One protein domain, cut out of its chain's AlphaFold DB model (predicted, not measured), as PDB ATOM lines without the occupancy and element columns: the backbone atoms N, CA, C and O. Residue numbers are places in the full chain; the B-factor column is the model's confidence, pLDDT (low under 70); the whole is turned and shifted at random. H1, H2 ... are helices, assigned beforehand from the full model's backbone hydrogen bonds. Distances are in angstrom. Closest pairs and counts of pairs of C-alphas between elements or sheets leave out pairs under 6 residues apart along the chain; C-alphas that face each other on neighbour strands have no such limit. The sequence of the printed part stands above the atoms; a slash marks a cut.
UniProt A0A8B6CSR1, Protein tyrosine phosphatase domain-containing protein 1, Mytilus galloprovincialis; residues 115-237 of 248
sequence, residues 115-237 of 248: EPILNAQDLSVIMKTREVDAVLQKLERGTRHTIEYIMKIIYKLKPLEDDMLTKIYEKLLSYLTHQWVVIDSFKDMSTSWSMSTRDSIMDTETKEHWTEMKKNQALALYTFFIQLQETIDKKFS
ATOM      1  N   GLU A 115     -10.273  42.642  17.677       92.31
ATOM      2  CA  GLU A 115     -11.501  41.981  17.263       92.31
ATOM      3  C   GLU A 115     -11.361  40.485  17.566       92.31
ATOM      4  O   GLU A 115     -10.300  39.917  17.280       92.31
ATOM      5  N   PRO A 116     -12.397  39.835  18.120       95.19
ATOM      6  CA  PRO A 116     -12.366  38.400  18.364       95.19
ATOM      7  C   PRO A 116     -12.211  37.635  17.049       95.19
ATOM      8  O   PRO A 116     -12.701  38.064  16.002       95.19
ATOM      9  N   ILE A 117     -11.594  36.453  17.117       97.06
ATOM     10  CA  ILE A 117     -11.434  35.558  15.958       97.06
ATOM     11  C   ILE A 117     -12.786  35.259  15.289       97.06
ATOM     12  O   ILE A 117     -12.859  35.162  14.064       97.06
ATOM     13  N   LEU A 118     -13.841  35.106  16.093       96.94
ATOM     14  CA  LEU A 118     -15.226  34.949  15.667       96.94
ATOM     15  C   LEU A 118     -16.025  36.199  16.032       96.94
ATOM     16  O   LEU A 118     -16.546  36.331  17.142       96.94
ATOM     17  N   ASN A 119     -16.161  37.102  15.067       95.00
ATOM     18  CA  ASN A 119     -16.927  38.327  15.258       95.00
ATOM     19  C   ASN A 119     -18.448  38.090  15.122       95.00
ATOM     20  O   ASN A 119     -18.936  36.999  14.813       95.00
ATOM     21  N   ALA A 120     -19.240  39.145  15.326       93.88
ATOM     22  CA  ALA A 120     -20.701  39.060  15.265       93.88
ATOM     23  C   ALA A 120     -21.250  38.594  13.897       93.88
ATOM     24  O   ALA A 120     -22.314  37.965  13.842       93.88
ATOM     25  N   GLN A 121     -20.554  38.888  12.792       95.25
ATOM     26  CA  GLN A 121     -20.953  38.428  11.458       95.25
ATOM     27  C   GLN A 121     -20.713  36.925  11.311       95.25
ATOM     28  O   GLN A 121     -21.616  36.215  10.859       95.25
ATOM     29  N   ASP A 122     -19.563  36.432  11.771       96.12
ATOM     30  CA  ASP A 122     -19.230  35.006  11.766       96.12
ATOM     31  C   ASP A 122     -20.224  34.203  12.609       96.12
ATOM     32  O   ASP A 122     -20.772  33.196  12.150       96.12
ATOM     33  N   LEU A 123     -20.564  34.704  13.800       95.56
ATOM     34  CA  LEU A 123     -21.598  34.107  14.650       95.56
ATOM     35  C   LEU A 123     -22.959  34.055  13.943       95.56
ATOM     36  O   LEU A 123     -23.671  33.053  14.033       95.56
ATOM     37  N   SER A 124     -23.322  35.093  13.181       95.19
ATOM     38  CA  SER A 124     -24.545  35.083  12.372       95.19
ATOM     39  C   SER A 124     -24.515  34.006  11.286       95.19
ATOM     40  O   SER A 124     -25.551  33.405  10.997       95.19
ATOM     41  N   VAL A 125     -23.357  33.749  10.671       95.00
ATOM     42  CA  VAL A 125     -23.187  32.676   9.679       95.00
ATOM     43  C   VAL A 125     -23.329  31.305  10.337       95.00
ATOM     44  O   VAL A 125     -24.112  30.491   9.841       95.00
ATOM     45  N   ILE A 126     -22.647  31.084  11.465       94.75
ATOM     46  CA  ILE A 126     -22.709  29.839  12.247       94.75
ATOM     47  C   ILE A 126     -24.155  29.536  12.670       94.75
ATOM     48  O   ILE A 126     -24.603  28.398  12.594       94.75
ATOM     49  N   MET A 127     -24.939  30.550  13.041       92.81
ATOM     50  CA  MET A 127     -26.325  30.352  13.490       92.81
ATOM     51  C   MET A 127     -27.324  30.040  12.371       92.81
ATOM     52  O   MET A 127     -28.439  29.598  12.654       92.81
ATOM     53  N   LYS A 128     -26.970  30.275  11.103       90.81
ATOM     54  CA  LYS A 128     -27.891  30.110   9.964       90.81
ATOM     55  C   LYS A 128     -27.911  28.700   9.386       90.81
ATOM     56  O   LYS A 128     -28.855  28.361   8.678       90.81
ATOM     57  N   THR A 129     -26.882  27.895   9.624       88.31
ATOM     58  CA  THR A 129     -26.774  26.550   9.053       88.31
ATOM     59  C   THR A 129     -26.041  25.614  10.004       88.31
ATOM     60  O   THR A 129     -25.218  26.045  10.800       88.31
ATOM     61  N   ARG A 130     -26.345  24.319   9.911       84.12
ATOM     62  CA  ARG A 130     -25.659  23.257  10.664       84.12
ATOM     63  C   ARG A 130     -24.580  22.552   9.838       84.12
ATOM     64  O   ARG A 130     -23.939  21.630  10.320       84.12
ATOM     65  N   GLU A 131     -24.406  22.944   8.579       92.50
ATOM     66  CA  GLU A 131     -23.423  22.332   7.688       92.50
ATOM     67  C   GLU A 131     -22.042  22.948   7.911       92.50
ATOM     68  O   GLU A 131     -21.777  24.070   7.477       92.50
ATOM     69  N   VAL A 132     -21.158  22.195   8.573       94.12
ATOM     70  CA  VAL A 132     -19.825  22.666   8.975       94.12
ATOM     71  C   VAL A 132     -19.021  23.202   7.792       94.12
ATOM     72  O   VAL A 132     -18.545  24.335   7.838       94.12
ATOM     73  N   ASP A 133     -18.915  22.438   6.703       93.12
ATOM     74  CA  ASP A 133     -18.124  22.844   5.534       93.12
ATOM     75  C   ASP A 133     -18.671  24.127   4.885       93.12
ATOM     76  O   ASP A 133     -17.902  24.999   4.476       93.12
ATOM     77  N   ALA A 134     -19.997  24.292   4.844       94.81
ATOM     78  CA  ALA A 134     -20.633  25.486   4.294       94.81
ATOM     79  C   ALA A 134     -20.390  26.733   5.162       94.81
ATOM     80  O   ALA A 134     -20.295  27.840   4.628       94.81
ATOM     81  N   VAL A 135     -20.289  26.571   6.487       95.75
ATOM     82  CA  VAL A 135     -19.881  27.649   7.403       95.75
ATOM     83  C   VAL A 135     -18.417  28.002   7.169       95.75
ATOM     84  O   VAL A 135     -18.119  29.159   6.889       95.75
ATOM     85  N   LEU A 136     -17.510  27.019   7.207       95.12
ATOM     86  CA  LEU A 136     -16.069  27.250   7.042       95.12
ATOM     87  C   LEU A 136     -15.730  27.923   5.702       95.12
ATOM     88  O   LEU A 136     -14.806  28.733   5.624       95.12
ATOM     89  N   GLN A 137     -16.470  27.623   4.634       95.56
ATOM     90  CA  GLN A 137     -16.288  28.279   3.333       95.56
ATOM     91  C   GLN A 137     -16.681  29.763   3.327       95.56
ATOM     92  O   GLN A 137     -16.190  30.504   2.477       95.56
ATOM     93  N   LYS A 138     -17.548  30.192   4.249       96.38
ATOM     94  CA  LYS A 138     -18.014  31.580   4.379       96.38
ATOM     95  C   LYS A 138     -17.177  32.412   5.349       96.38
ATOM     96  O   LYS A 138     -17.242  33.634   5.266       96.38
ATOM     97  N   LEU A 139     -16.433  31.769   6.250       96.38
ATOM     98  CA  LEU A 139     -15.505  32.448   7.151       96.38
ATOM     99  C   LEU A 139     -14.301  32.997   6.382       96.38
ATOM    100  O   LEU A 139     -13.873  32.428   5.369       96.38
ATOM    101  N   GLU A 140     -13.713  34.073   6.902       96.75
ATOM    102  CA  GLU A 140     -12.445  34.568   6.383       96.75
ATOM    103  C   GLU A 140     -11.364  33.479   6.473       96.75
ATOM    104  O   GLU A 140     -11.335  32.651   7.387       96.75
ATOM    105  N   ARG A 141     -10.438  33.484   5.509       96.50
ATOM    106  CA  ARG A 141      -9.331  32.527   5.438       96.50
ATOM    107  C   ARG A 141      -8.529  32.465   6.744       96.50
ATOM    108  O   ARG A 141      -8.170  31.361   7.144       96.50
ATOM    109  N   GLY A 142      -8.248  33.610   7.374       96.19
ATOM    110  CA  GLY A 142      -7.545  33.683   8.659       96.19
ATOM    111  C   GLY A 142      -8.314  32.960   9.763       96.19
ATOM    112  O   GLY A 142      -7.838  31.946  10.271       96.19
ATOM    113  N   THR A 143      -9.541  33.408  10.039       96.94
ATOM    114  CA  THR A 143     -10.459  32.811  11.023       96.94
ATOM    115  C   THR A 143     -10.624  31.307  10.837       96.94
ATOM    116  O   THR A 143     -10.437  30.543  11.785       96.94
ATOM    117  N   ARG A 144     -10.899  30.853   9.604       96.56
ATOM    118  CA  ARG A 144     -11.026  29.421   9.299       96.56
ATOM    119  C   ARG A 144      -9.776  28.648   9.706       96.56
ATOM    120  O   ARG A 144      -9.894  27.638  10.390       96.56
ATOM    121  N   HIS A 145      -8.595  29.083   9.267       96.25
ATOM    122  CA  HIS A 145      -7.368  28.337   9.538       96.25
ATOM    123  C   HIS A 145      -7.009  28.327  11.022       96.25
ATOM    124  O   HIS A 145      -6.581  27.286  11.515       96.25
ATOM    125  N   THR A 146      -7.205  29.443  11.727       96.94
ATOM    126  CA  THR A 146      -6.971  29.522  13.173       96.94
ATOM    127  C   THR A 146      -7.863  28.532  13.915       96.94
ATOM    128  O   THR A 146      -7.358  27.712  14.680       96.94
ATOM    129  N   ILE A 147      -9.169  28.527  13.622       96.50
ATOM    130  CA  ILE A 147     -10.123  27.590  14.230       96.50
ATOM    131  C   ILE A 147      -9.740  26.146  13.900       96.50
ATOM    132  O   ILE A 147      -9.579  25.332  14.804       96.50
ATOM    133  N   GLU A 148      -9.532  25.814  12.623       94.94
ATOM    134  CA  GLU A 148      -9.144  24.458  12.218       94.94
ATOM    135  C   GLU A 148      -7.846  23.995  12.890       94.94
ATOM    136  O   GLU A 148      -7.704  22.812  13.200       94.94
ATOM    137  N   TYR A 149      -6.885  24.898  13.097       96.19
ATOM    138  CA  TYR A 149      -5.625  24.572  13.754       96.19
ATOM    139  C   TYR A 149      -5.813  24.306  15.248       96.19
ATOM    140  O   TYR A 149      -5.346  23.275  15.731       96.19
ATOM    141  N   ILE A 150      -6.553  25.156  15.960       96.12
ATOM    142  CA  ILE A 150      -6.855  24.939  17.383       96.12
ATOM    143  C   ILE A 150      -7.628  23.627  17.572       96.12
ATOM    144  O   ILE A 150      -7.281  22.820  18.432       96.12
ATOM    145  N   MET A 151      -8.594  23.328  16.703       95.31
ATOM    146  CA  MET A 151      -9.323  22.057  16.758       95.31
ATOM    147  C   MET A 151      -8.426  20.836  16.503       95.31
ATOM    148  O   MET A 151      -8.635  19.767  17.075       95.31
ATOM    149  N   LYS A 152      -7.377  20.975  15.680       94.25
ATOM    150  CA  LYS A 152      -6.354  19.925  15.528       94.25
ATOM    151  C   LYS A 152      -5.514  19.746  16.790       94.25
ATOM    152  O   LYS A 152      -5.064  18.629  17.032       94.25
ATOM    153  N   ILE A 153      -5.278  20.802  17.567       93.81
ATOM    154  CA  ILE A 153      -4.603  20.687  18.868       93.81
ATOM    155  C   ILE A 153      -5.491  19.877  19.811       93.81
ATOM    156  O   ILE A 153      -5.042  18.846  20.296       93.81
ATOM    157  N   ILE A 154      -6.765  20.254  19.967       94.19
ATOM    158  CA  ILE A 154      -7.718  19.527  20.827       94.19
ATOM    159  C   ILE A 154      -7.837  18.057  20.407       94.19
ATOM    160  O   ILE A 154      -7.821  17.167  21.255       94.19
ATOM    161  N   TYR A 155      -7.879  17.776  19.099       92.56
ATOM    162  CA  TYR A 155      -7.854  16.405  18.582       92.56
ATOM    163  C   TYR A 155      -6.669  15.587  19.113       92.56
ATOM    164  O   TYR A 155      -6.841  14.437  19.515       92.56
ATOM    165  N   LYS A 156      -5.470  16.179  19.114       92.38
ATOM    166  CA  LYS A 156      -4.227  15.521  19.536       92.38
ATOM    167  C   LYS A 156      -4.136  15.292  21.044       92.38
ATOM    168  O   LYS A 156      -3.288  14.513  21.460       92.38
ATOM    169  N   LEU A 157      -4.984  15.938  21.841       92.00
ATOM    170  CA  LEU A 157      -5.023  15.734  23.291       92.00
ATOM    171  C   LEU A 157      -5.792  14.468  23.693       92.00
ATOM    172  O   LEU A 157      -5.711  14.053  24.844       92.00
ATOM    173  N   LYS A 158      -6.531  13.840  22.765       88.50
ATOM    174  CA  LYS A 158      -7.315  12.631  23.047       88.50
ATOM    175  C   LYS A 158      -6.414  11.458  23.483       88.50
ATOM    176  O   LYS A 158      -5.350  11.266  22.894       88.50
ATOM    177  N   PRO A 159      -6.873  10.606  24.423       90.25
ATOM    178  CA  PRO A 159      -8.202  10.612  25.048       90.25
ATOM    179  C   PRO A 159      -8.345  11.675  26.153       90.25
ATOM    180  O   PRO A 159      -7.434  11.861  26.950       90.25
ATOM    181  N   LEU A 160      -9.508  12.333  26.212       88.69
ATOM    182  CA  LEU A 160      -9.879  13.288  27.263       88.69
ATOM    183  C   LEU A 160     -11.232  12.909  27.861       88.69
ATOM    184  O   LEU A 160     -12.094  12.392  27.152       88.69
ATOM    185  N   GLU A 161     -11.413  13.197  29.148       90.12
ATOM    186  CA  GLU A 161     -12.716  13.104  29.807       90.12
ATOM    187  C   GLU A 161     -13.671  14.183  29.276       90.12
ATOM    188  O   GLU A 161     -13.251  15.310  28.995       90.12
ATOM    189  N   ASP A 162     -14.961  13.853  29.176       87.94
ATOM    190  CA  ASP A 162     -15.989  14.758  28.644       87.94
ATOM    191  C   ASP A 162     -16.072  16.074  29.436       87.94
ATOM    192  O   ASP A 162     -16.244  17.146  28.849       87.94
ATOM    193  N   ASP A 163     -15.891  16.008  30.759       88.06
ATOM    194  CA  ASP A 163     -15.907  17.182  31.634       88.06
ATOM    195  C   ASP A 163     -14.720  18.113  31.337       88.06
ATOM    196  O   ASP A 163     -14.905  19.319  31.172       88.06
ATOM    197  N   MET A 164     -13.508  17.564  31.195       90.56
ATOM    198  CA  MET A 164     -12.315  18.342  30.836       90.56
ATOM    199  C   MET A 164     -12.455  18.960  29.442       90.56
ATOM    200  O   MET A 164     -12.184  20.145  29.246       90.56
ATOM    201  N   LEU A 165     -12.930  18.175  28.473       91.69
ATOM    202  CA  LEU A 165     -13.156  18.645  27.110       91.69
ATOM    203  C   LEU A 165     -14.172  19.795  27.075       91.69
ATOM    204  O   LEU A 165     -13.952  20.794  26.392       91.69
ATOM    205  N   THR A 166     -15.257  19.678  27.840       90.88
ATOM    206  CA  THR A 166     -16.261  20.737  27.963       90.88
ATOM    207  C   THR A 166     -15.647  22.009  28.550       90.88
ATOM    208  O   THR A 166     -15.876  23.081  27.995       90.88
ATOM    209  N   LYS A 167     -14.817  21.916  29.603       91.19
ATOM    210  CA  LYS A 167     -14.144  23.091  30.195       91.19
ATOM    211  C   LYS A 167     -13.254  23.800  29.179       91.19
ATOM    212  O   LYS A 167     -13.318  25.021  29.044       91.19
ATOM    213  N   ILE A 168     -12.470  23.027  28.424       94.31
ATOM    214  CA  ILE A 168     -11.623  23.556  27.350       94.31
ATOM    215  C   ILE A 168     -12.480  24.246  26.285       94.31
ATOM    216  O   ILE A 168     -12.112  25.326  25.829       94.31
ATOM    217  N   TYR A 169     -13.628  23.676  25.902       94.75
ATOM    218  CA  TYR A 169     -14.531  24.318  24.945       94.75
ATOM    219  C   TYR A 169     -15.171  25.594  25.486       94.75
ATOM    220  O   TYR A 169     -15.191  26.582  24.763       94.75
ATOM    221  N   GLU A 170     -15.675  25.616  26.720       93.06
ATOM    222  CA  GLU A 170     -16.224  26.840  27.319       93.06
ATOM    223  C   GLU A 170     -15.199  27.970  27.289       93.06
ATOM    224  O   GLU A 170     -15.490  29.059  26.787       93.06
ATOM    225  N   LYS A 171     -13.977  27.680  27.753       94.19
ATOM    226  CA  LYS A 171     -12.869  28.632  27.721       94.19
ATOM    227  C   LYS A 171     -12.569  29.056  26.290       94.19
ATOM    228  O   LYS A 171     -12.682  30.234  25.966       94.19
ATOM    229  N   LEU A 172     -12.279  28.106  25.401       96.50
ATOM    230  CA  LEU A 172     -11.921  28.396  24.016       96.50
ATOM    231  C   LEU A 172     -12.971  29.254  23.313       96.50
ATOM    232  O   LEU A 172     -12.631  30.267  22.711       96.50
ATOM    233  N   LEU A 173     -14.240  28.859  23.378       96.06
ATOM    234  CA  LEU A 173     -15.319  29.596  22.729       96.06
ATOM    235  C   LEU A 173     -15.464  30.996  23.315       96.06
ATOM    236  O   LEU A 173     -15.765  31.928  22.566       96.06
ATOM    237  N   SER A 174     -15.196  31.153  24.612       95.06
ATOM    238  CA  SER A 174     -15.215  32.466  25.236       95.06
ATOM    239  C   SER A 174     -14.125  33.378  24.681       95.06
ATOM    240  O   SER A 174     -14.434  34.459  24.186       95.06
ATOM    241  N   TYR A 175     -12.876  32.906  24.626       95.12
ATOM    242  CA  TYR A 175     -11.761  33.669  24.047       95.12
ATOM    243  C   TYR A 175     -11.920  33.912  22.539       95.12
ATOM    244  O   TYR A 175     -11.592  34.987  22.050       95.12
ATOM    245  N   LEU A 176     -12.458  32.951  21.779       96.75
ATOM    246  CA  LEU A 176     -12.670  33.125  20.338       96.75
ATOM    247  C   LEU A 176     -13.732  34.176  20.012       96.75
ATOM    248  O   LEU A 176     -13.728  34.679  18.892       96.75
ATOM    249  N   THR A 177     -14.645  34.470  20.940       95.69
ATOM    250  CA  THR A 177     -15.782  35.378  20.716       95.69
ATOM    251  C   THR A 177     -15.750  36.637  21.580       95.69
ATOM    252  O   THR A 177     -16.579  37.520  21.362       95.69
ATOM    253  N   HIS A 178     -14.824  36.716  22.544       93.94
ATOM    254  CA  HIS A 178     -14.808  37.693  23.644       93.94
ATOM    255  C   HIS A 178     -16.164  37.801  24.359       93.94
ATOM    256  O   HIS A 178     -16.645  38.881  24.709       93.94
ATOM    257  N   GLN A 179     -16.829  36.659  24.536       92.62
ATOM    258  CA  GLN A 179     -18.094  36.554  25.257       92.62
ATOM    259  C   GLN A 179     -18.023  35.417  26.259       92.62
ATOM    260  O   GLN A 179     -17.486  34.366  25.952       92.62
ATOM    261  N   TRP A 180     -18.627  35.570  27.432       90.50
ATOM    262  CA  TRP A 180     -18.727  34.464  28.380       90.50
ATOM    263  C   TRP A 180     -19.640  33.373  27.812       90.50
ATOM    264  O   TRP A 180     -20.845  33.589  27.647       90.50
ATOM    265  N   VAL A 181     -19.060  32.213  27.500       91.25
ATOM    266  CA  VAL A 181     -19.774  31.031  27.010       91.25
ATOM    267  C   VAL A 181     -19.920  30.030  28.148       91.25
ATOM    268  O   VAL A 181     -18.935  29.495  28.648       91.25
ATOM    269  N   VAL A 182     -21.171  29.760  28.522       88.88
ATOM    270  CA  VAL A 182     -21.539  28.745  29.516       88.88
ATOM    271  C   VAL A 182     -22.302  27.629  28.813       88.88
ATOM    272  O   VAL A 182     -23.284  27.887  28.105       88.88
ATOM    273  N   ILE A 183     -21.854  26.392  28.992       85.50
ATOM    274  CA  ILE A 183     -22.493  25.194  28.464       85.50
ATOM    275  C   ILE A 183     -23.049  24.435  29.671       85.50
ATOM    276  O   ILE A 183     -22.313  23.914  30.499       85.50
ATOM    277  N   ASP A 184     -24.376  24.346  29.765       69.44
ATOM    278  CA  ASP A 184     -25.108  23.731  30.891       69.44
ATOM    279  C   ASP A 184     -24.853  22.216  31.098       69.44
ATOM    280  O   ASP A 184     -25.640  21.531  31.755       69.44
ATOM    281  N   SER A 185     -23.807  21.637  30.512       58.41
ATOM    282  CA  SER A 185     -23.496  20.213  30.638       58.41
ATOM    283  C   SER A 185     -22.933  19.827  32.007       58.41
ATOM    284  O   SER A 185     -22.980  18.644  32.348       58.41
ATOM    285  N   PHE A 186     -22.448  20.771  32.820       54.06
ATOM    286  CA  PHE A 186     -21.925  20.447  34.148       54.06
ATOM    287  C   PHE A 186     -23.042  20.225  35.170       54.06
ATOM    288  O   PHE A 186     -23.890  21.082  35.408       54.06
ATOM    289  N   LYS A 187     -22.995  19.070  35.848       52.47
ATOM    290  CA  LYS A 187     -23.840  18.781  37.021       52.47
ATOM    291  C   LYS A 187     -23.557  19.719  38.199       52.47
ATOM    292  O   LYS A 187     -24.417  19.861  39.064       52.47
ATOM    293  N   ASP A 188     -22.378  20.340  38.224       54.09
ATOM    294  CA  ASP A 188     -21.965  21.310  39.230       54.09
ATOM    295  C   ASP A 188     -21.450  22.591  38.559       54.09
ATOM    296  O   ASP A 188     -20.336  22.658  38.032       54.09
ATOM    297  N   MET A 189     -22.298  23.616  38.586       57.72
ATOM    298  CA  MET A 189     -22.060  24.915  37.956       57.72
ATOM    299  C   MET A 189     -20.888  25.684  38.596       57.72
ATOM    300  O   MET A 189     -20.382  26.621  37.987       57.72
ATOM    301  N   SER A 190     -20.419  25.270  39.783       56.28
ATOM    302  CA  SER A 190     -19.257  25.864  40.464       56.28
ATOM    303  C   SER A 190     -17.910  25.529  39.809       56.28
ATOM    304  O   SER A 190     -16.910  26.173  40.115       56.28
ATOM    305  N   THR A 191     -17.882  24.550  38.897       59.44
ATOM    306  CA  THR A 191     -16.655  24.091  38.218       59.44
ATOM    307  C   THR A 191     -16.527  24.564  36.768       59.44
ATOM    308  O   THR A 191     -15.551  24.209  36.103       59.44
ATOM    309  N   SER A 192     -17.502  25.336  36.268       69.06
ATOM    310  CA  SER A 192     -17.442  25.927  34.927       69.06
ATOM    311  C   SER A 192     -16.359  26.995  34.877       69.06
ATOM    312  O   SER A 192     -16.309  27.870  35.746       69.06
ATOM    313  N   TRP A 193     -15.544  26.963  33.818       74.38
ATOM    314  CA  TRP A 193     -14.473  27.941  33.635       74.38
ATOM    315  C   TRP A 193     -15.017  29.373  33.655       74.38
ATOM    316  O   TRP A 193     -14.510  30.250  34.354       74.38
ATOM    317  N   SER A 194     -16.126  29.569  32.943       65.50
ATOM    318  CA  SER A 194     -16.791  30.861  32.811       65.50
ATOM    319  C   SER A 194     -17.224  31.457  34.156       65.50
ATOM    320  O   SER A 194     -17.115  32.663  34.347       65.50
ATOM    321  N   MET A 195     -17.679  30.633  35.106       59.47
ATOM    322  CA  MET A 195     -18.164  31.093  36.411       59.47
ATOM    323  C   MET A 195     -17.001  31.459  37.335       59.47
ATOM    324  O   MET A 195     -17.035  32.511  37.972       59.47
ATOM    325  N   SER A 196     -15.953  30.628  37.367       60.50
ATOM    326  CA  SER A 196     -14.776  30.858  38.212       60.50
ATOM    327  C   SER A 196     -14.059  32.158  37.848       60.50
ATOM    328  O   SER A 196     -13.728  32.945  38.732       60.50
ATOM    329  N   THR A 197     -13.865  32.431  36.555       60.88
ATOM    330  CA  THR A 197     -13.174  33.653  36.125       60.88
ATOM    331  C   THR A 197     -14.087  34.879  36.206       60.88
ATOM    332  O   THR A 197     -13.639  35.931  36.655       60.88
ATOM    333  N   ARG A 198     -15.385  34.760  35.881       57.69
ATOM    334  CA  ARG A 198     -16.340  35.882  35.983       57.69
ATOM    335  C   ARG A 198     -16.435  36.454  37.398       57.69
ATOM    336  O   ARG A 198     -16.507  37.673  37.556       57.69
ATOM    337  N   ASP A 199     -16.441  35.589  38.408       54.00
ATOM    338  CA  ASP A 199     -16.631  36.005  39.798       54.00
ATOM    339  C   ASP A 199     -15.298  36.406  40.480       54.00
ATOM    340  O   ASP A 199     -15.318  37.156  41.458       54.00
ATOM    341  N   SER A 200     -14.143  35.979  39.940       54.78
ATOM    342  CA  SER A 200     -12.792  36.263  40.465       54.78
ATOM    343  C   SER A 200     -12.146  37.554  39.939       54.78
ATOM    344  O   SER A 200     -11.130  37.981  40.491       54.78
ATOM    345  N   ILE A 201     -12.684  38.190  38.891       54.78
ATOM    346  CA  ILE A 201     -12.132  39.446  38.354       54.78
ATOM    347  C   ILE A 201     -12.386  40.579  39.365       54.78
ATOM    348  O   ILE A 201     -13.438  41.227  39.393       54.78
ATOM    349  N   MET A 202     -11.393  40.777  40.233       44.41
ATOM    350  CA  MET A 202     -11.325  41.792  41.283       44.41
ATOM    351  C   MET A 202     -10.762  43.134  40.799       44.41
ATOM    352  O   MET A 202     -10.366  43.945  41.629       44.41
ATOM    353  N   ASP A 203     -10.798  43.413  39.493       42.97
ATOM    354  CA  ASP A 203     -10.479  44.740  38.971       42.97
ATOM    355  C   ASP A 203     -11.602  45.304  38.105       42.97
ATOM    356  O   ASP A 203     -12.221  44.639  37.271       42.97
ATOM    357  N   THR A 204     -11.917  46.565  38.369       45.81
ATOM    358  CA  THR A 204     -13.037  47.295  37.774       45.81
ATOM    359  C   THR A 204     -12.814  47.676  36.309       45.81
ATOM    360  O   THR A 204     -13.780  48.054  35.656       45.81
ATOM    361  N   GLU A 205     -11.591  47.542  35.780       48.12
ATOM    362  CA  GLU A 205     -11.241  47.909  34.396       48.12
ATOM    363  C   GLU A 205     -11.474  46.770  33.382       48.12
ATOM    364  O   GLU A 205     -11.923  47.021  32.268       48.12
ATOM    365  N   THR A 206     -11.285  45.502  33.762       45.38
ATOM    366  CA  THR A 206     -11.507  44.327  32.886       45.38
ATOM    367  C   THR A 206     -12.959  43.847  32.845       45.38
ATOM    368  O   THR A 206     -13.303  42.951  32.078       45.38
ATOM    369  N   LYS A 207     -13.854  44.443  33.645       46.34
ATOM    370  CA  LYS A 207     -15.301  44.180  33.546       46.34
ATOM    371  C   LYS A 207     -15.935  44.755  32.276       46.34
ATOM    372  O   LYS A 207     -17.087  44.427  31.997       46.34
ATOM    373  N   GLU A 208     -15.234  45.613  31.534       53.47
ATOM    374  CA  GLU A 208     -15.842  46.374  30.441       53.47
ATOM    375  C   GLU A 208     -15.857  45.659  29.078       53.47
ATOM    376  O   GLU A 208     -16.715  46.002  28.262       53.47
ATOM    377  N   HIS A 209     -14.991  44.667  28.799       70.06
ATOM    378  CA  HIS A 209     -14.879  44.132  27.427       70.06
ATOM    379  C   HIS A 209     -15.659  42.841  27.137       70.06
ATOM    380  O   HIS A 209     -16.043  42.642  25.986       70.06
ATOM    381  N   TRP A 210     -15.956  41.988  28.126       83.44
ATOM    382  CA  TRP A 210     -16.651  40.712  27.871       83.44
ATOM    383  C   TRP A 210     -18.140  40.758  28.221       83.44
ATOM    384  O   TRP A 210     -18.538  41.093  29.337       83.44
ATOM    385  N   THR A 211     -18.982  40.327  27.280       86.94
ATOM    386  CA  THR A 211     -20.441  40.211  27.477       86.94
ATOM    387  C   THR A 211     -20.887  38.757  27.596       86.94
ATOM    388  O   THR A 211     -20.265  37.871  27.022       86.94
ATOM    389  N   GLU A 212     -21.978  38.485  28.311       88.25
ATOM    390  CA  GLU A 212     -22.535  37.128  28.386       88.25
ATOM    391  C   GLU A 212     -23.186  36.709  27.060       88.25
ATOM    392  O   GLU A 212     -24.044  37.414  26.513       88.25
ATOM    393  N   MET A 213     -22.809  35.531  26.554       92.19
ATOM    394  CA  MET A 213     -23.431  34.966  25.363       92.19
ATOM    395  C   MET A 213     -24.811  34.401  25.708       92.19
ATOM    396  O   MET A 213     -24.983  33.628  26.649       92.19
ATOM    397  N   LYS A 214     -25.826  34.710  24.891       91.62
ATOM    398  CA  LYS A 214     -27.162  34.125  25.080       91.62
ATOM    399  C   LYS A 214     -27.080  32.602  24.993       91.62
ATOM    400  O   LYS A 214     -26.557  32.070  24.018       91.62
ATOM    401  N   LYS A 215     -27.733  31.896  25.914       89.50
ATOM    402  CA  LYS A 215     -27.737  30.423  25.987       89.50
ATOM    403  C   LYS A 215     -27.984  29.704  24.651       89.50
ATOM    404  O   LYS A 215     -27.278  28.762  24.313       89.50
ATOM    405  N   ASN A 216     -28.949  30.159  23.848       90.12
ATOM    406  CA  ASN A 216     -29.219  29.553  22.534       90.12
ATOM    407  C   ASN A 216     -28.061  29.746  21.541       90.12
ATOM    408  O   ASN A 216     -27.819  28.879  20.705       90.12
ATOM    409  N   GLN A 217     -27.368  30.884  21.625       92.81
ATOM    410  CA  GLN A 217     -26.189  31.179  20.815       92.81
ATOM    411  C   GLN A 217     -25.004  30.318  21.261       92.81
ATOM    412  O   GLN A 217     -24.397  29.672  20.412       92.81
ATOM    413  N   ALA A 218     -24.763  30.229  22.574       93.12
ATOM    414  CA  ALA A 218     -23.732  29.378  23.167       93.12
ATOM    415  C   ALA A 218     -23.920  27.906  22.776       93.12
ATOM    416  O   ALA A 218     -22.995  27.270  22.278       93.12
ATOM    417  N   LEU A 219     -25.147  27.384  22.890       91.50
ATOM    418  CA  LEU A 219     -25.457  26.004  22.517       91.50
ATOM    419  C   LEU A 219     -25.265  25.742  21.017       91.50
ATOM    420  O   LEU A 219     -24.736  24.697  20.637       91.50
ATOM    421  N   ALA A 220     -25.692  26.672  20.156       92.31
ATOM    422  CA  ALA A 220     -25.512  26.541  18.710       92.31
ATOM    423  C   ALA A 220     -24.026  26.555  18.323       92.31
ATOM    424  O   ALA A 220     -23.594  25.718  17.530       92.31
ATOM    425  N   LEU A 221     -23.252  27.465  18.920       95.56
ATOM    426  CA  LEU A 221     -21.812  27.569  18.716       95.56
ATOM    427  C   LEU A 221     -21.098  26.300  19.188       95.56
ATOM    428  O   LEU A 221     -20.345  25.701  18.426       95.56
ATOM    429  N   TYR A 222     -21.397  25.840  20.402       94.50
ATOM    430  CA  TYR A 222     -20.840  24.603  20.937       94.50
ATOM    431  C   TYR A 222     -21.149  23.400  20.041       94.50
ATOM    432  O   TYR A 222     -20.248  22.658  19.661       94.50
ATOM    433  N   THR A 223     -22.406  23.258  19.610       93.50
ATOM    434  CA  THR A 223     -22.819  22.177  18.700       93.50
ATOM    435  C   THR A 223     -22.025  22.206  17.392       93.50
ATOM    436  O   THR A 223     -21.588  21.157  16.920       93.50
ATOM    437  N   PHE A 224     -21.807  23.392  16.816       95.75
ATOM    438  CA  PHE A 224     -20.989  23.547  15.613       95.75
ATOM    439  C   PHE A 224     -19.545  23.069  15.840       95.75
ATOM    440  O   PHE A 224     -19.011  22.337  15.007       95.75
ATOM    441  N   PHE A 225     -18.930  23.414  16.974       95.81
ATOM    442  CA  PHE A 225     -17.562  22.991  17.298       95.81
ATOM    443  C   PHE A 225     -17.444  21.482  17.547       95.81
ATOM    444  O   PHE A 225     -16.479  20.868  17.091       95.81
ATOM    445  N   ILE A 226     -18.448  20.853  18.160       93.56
ATOM    446  CA  ILE A 226     -18.503  19.388  18.281       93.56
ATOM    447  C   ILE A 226     -18.575  18.723  16.899       93.56
ATOM    448  O   ILE A 226     -17.788  17.827  16.598       93.56
ATOM    449  N   GLN A 227     -19.443  19.204  16.007       94.56
ATOM    450  CA  GLN A 227     -19.545  18.678  14.638       94.56
ATOM    451  C   GLN A 227     -18.265  18.911  13.822       94.56
ATOM    452  O   GLN A 227     -17.868  18.078  12.996       94.56
ATOM    453  N   LEU A 228     -17.596  20.042  14.047       95.44
ATOM    454  CA  LEU A 228     -16.296  20.329  13.457       95.44
ATOM    455  C   LEU A 228     -15.238  19.334  13.946       95.44
ATOM    456  O   LEU A 228     -14.490  18.795  13.126       95.44
ATOM    457  N   GLN A 229     -15.219  19.033  15.244       93.69
ATOM    458  CA  GLN A 229     -14.324  18.033  15.819       93.69
ATOM    459  C   GLN A 229     -14.559  16.648  15.203       93.69
ATOM    460  O   GLN A 229     -13.601  16.004  14.785       93.69
ATOM    461  N   GLU A 230     -15.814  16.219  15.043       92.44
ATOM    462  CA  GLU A 230     -16.151  14.957  14.366       92.44
ATOM    463  C   GLU A 230     -15.676  14.923  12.905       92.44
ATOM    464  O   GLU A 230     -15.246  13.888  12.390       92.44
ATOM    465  N   THR A 231     -15.766  16.056  12.208       93.25
ATOM    466  CA  THR A 231     -15.302  16.176  10.818       93.25
ATOM    467  C   THR A 231     -13.785  16.028  10.738       93.25
ATOM    468  O   THR A 231     -13.268  15.364   9.836       93.25
ATOM    469  N   ILE A 232     -13.065  16.618  11.693       91.50
ATOM    470  CA  ILE A 232     -11.614  16.477  11.825       91.50
ATOM    471  C   ILE A 232     -11.250  15.027  12.157       91.50
ATOM    472  O   ILE A 232     -10.396  14.459  11.474       91.50
ATOM    473  N   ASP A 233     -11.944  14.403  13.112       89.56
ATOM    474  CA  ASP A 233     -11.746  12.999  13.483       89.56
ATOM    475  C   ASP A 233     -11.873  12.084  12.252       89.56
ATOM    476  O   ASP A 233     -10.964  11.305  11.960       89.56
ATOM    477  N   LYS A 234     -12.949  12.239  11.466       90.31
ATOM    478  CA  LYS A 234     -13.177  11.469  10.227       90.31
ATOM    479  C   LYS A 234     -12.051  11.658   9.211       90.31
ATOM    480  O   LYS A 234     -11.596  10.678   8.619       90.31
ATOM    481  N   LYS A 235     -11.585  12.899   9.011       88.12
ATOM    482  CA  LYS A 235     -10.470  13.207   8.097       88.12
ATOM    483  C   LYS A 235      -9.183  12.507   8.546       88.12
ATOM    484  O   LYS A 235      -8.499  11.915   7.712       88.12
ATOM    485  N   PHE A 236      -8.869  12.514   9.842       85.75
ATOM    486  CA  PHE A 236      -7.687  11.826  10.369       85.75
ATOM    487  C   PHE A 236      -7.803  10.298  10.314       85.75
ATOM    488  O   PHE A 236      -6.837   9.639   9.925       85.75
ATOM    489  N   SER A 237      -8.975   9.729  10.605       84.31
ATOM    490  CA  SER A 237      -9.210   8.287  10.454       84.31
ATOM    491  C   SER A 237      -9.058   7.823   9.001       84.31
ATOM    492  O   SER A 237      -8.420   6.802   8.752       84.31
TER     493      SER A 237
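What this domain is: This is residues 115 to 237 of the 248 residues of the protein "Protein tyrosine phosphatase domain-containing protein 1" of Mytilus galloprovincialis (UniProt A0A8B6CSR1). The long last helix, H6, runs past H1, H2, H3 and H4, crossing H1 and H3. H5 packs on H4, and residues 199 to 206 stick out. The printed part has 123 residues with six named helices, H1 to H6, no named strand: all helix, compact, radius of gyration of the C-alphas 14.7 A, spans 44 by 33 by 23 A.

Where its parts are: Find C-alpha 120 at (-20.701, 39.060, 15.265), where H1 begins; it ends at 128. Next come H2, residues 132 to 136, H3, 141 to 156, H4, 162 to 177, and H5, 193 to 200. H6, residues 215 to 237, runs 32.8 A to C-alpha 237 at (-9.210, 8.287, 10.454).

How they stand to each other: H6, with residues 217 to 224 alone, touches H1 about perpendicular, at 75 degrees; the closest C-alphas, Met 127 and Ala 220, are 6.5 A apart. In each helix, every O i to N i+4 pair is within hydrogen-bond range.

The domain as a whole: The printed part has no cut. Links H4 to H5 and H5 to H6 are long. Residues 184 to 192 and 194 to 208 have pLDDT under 70.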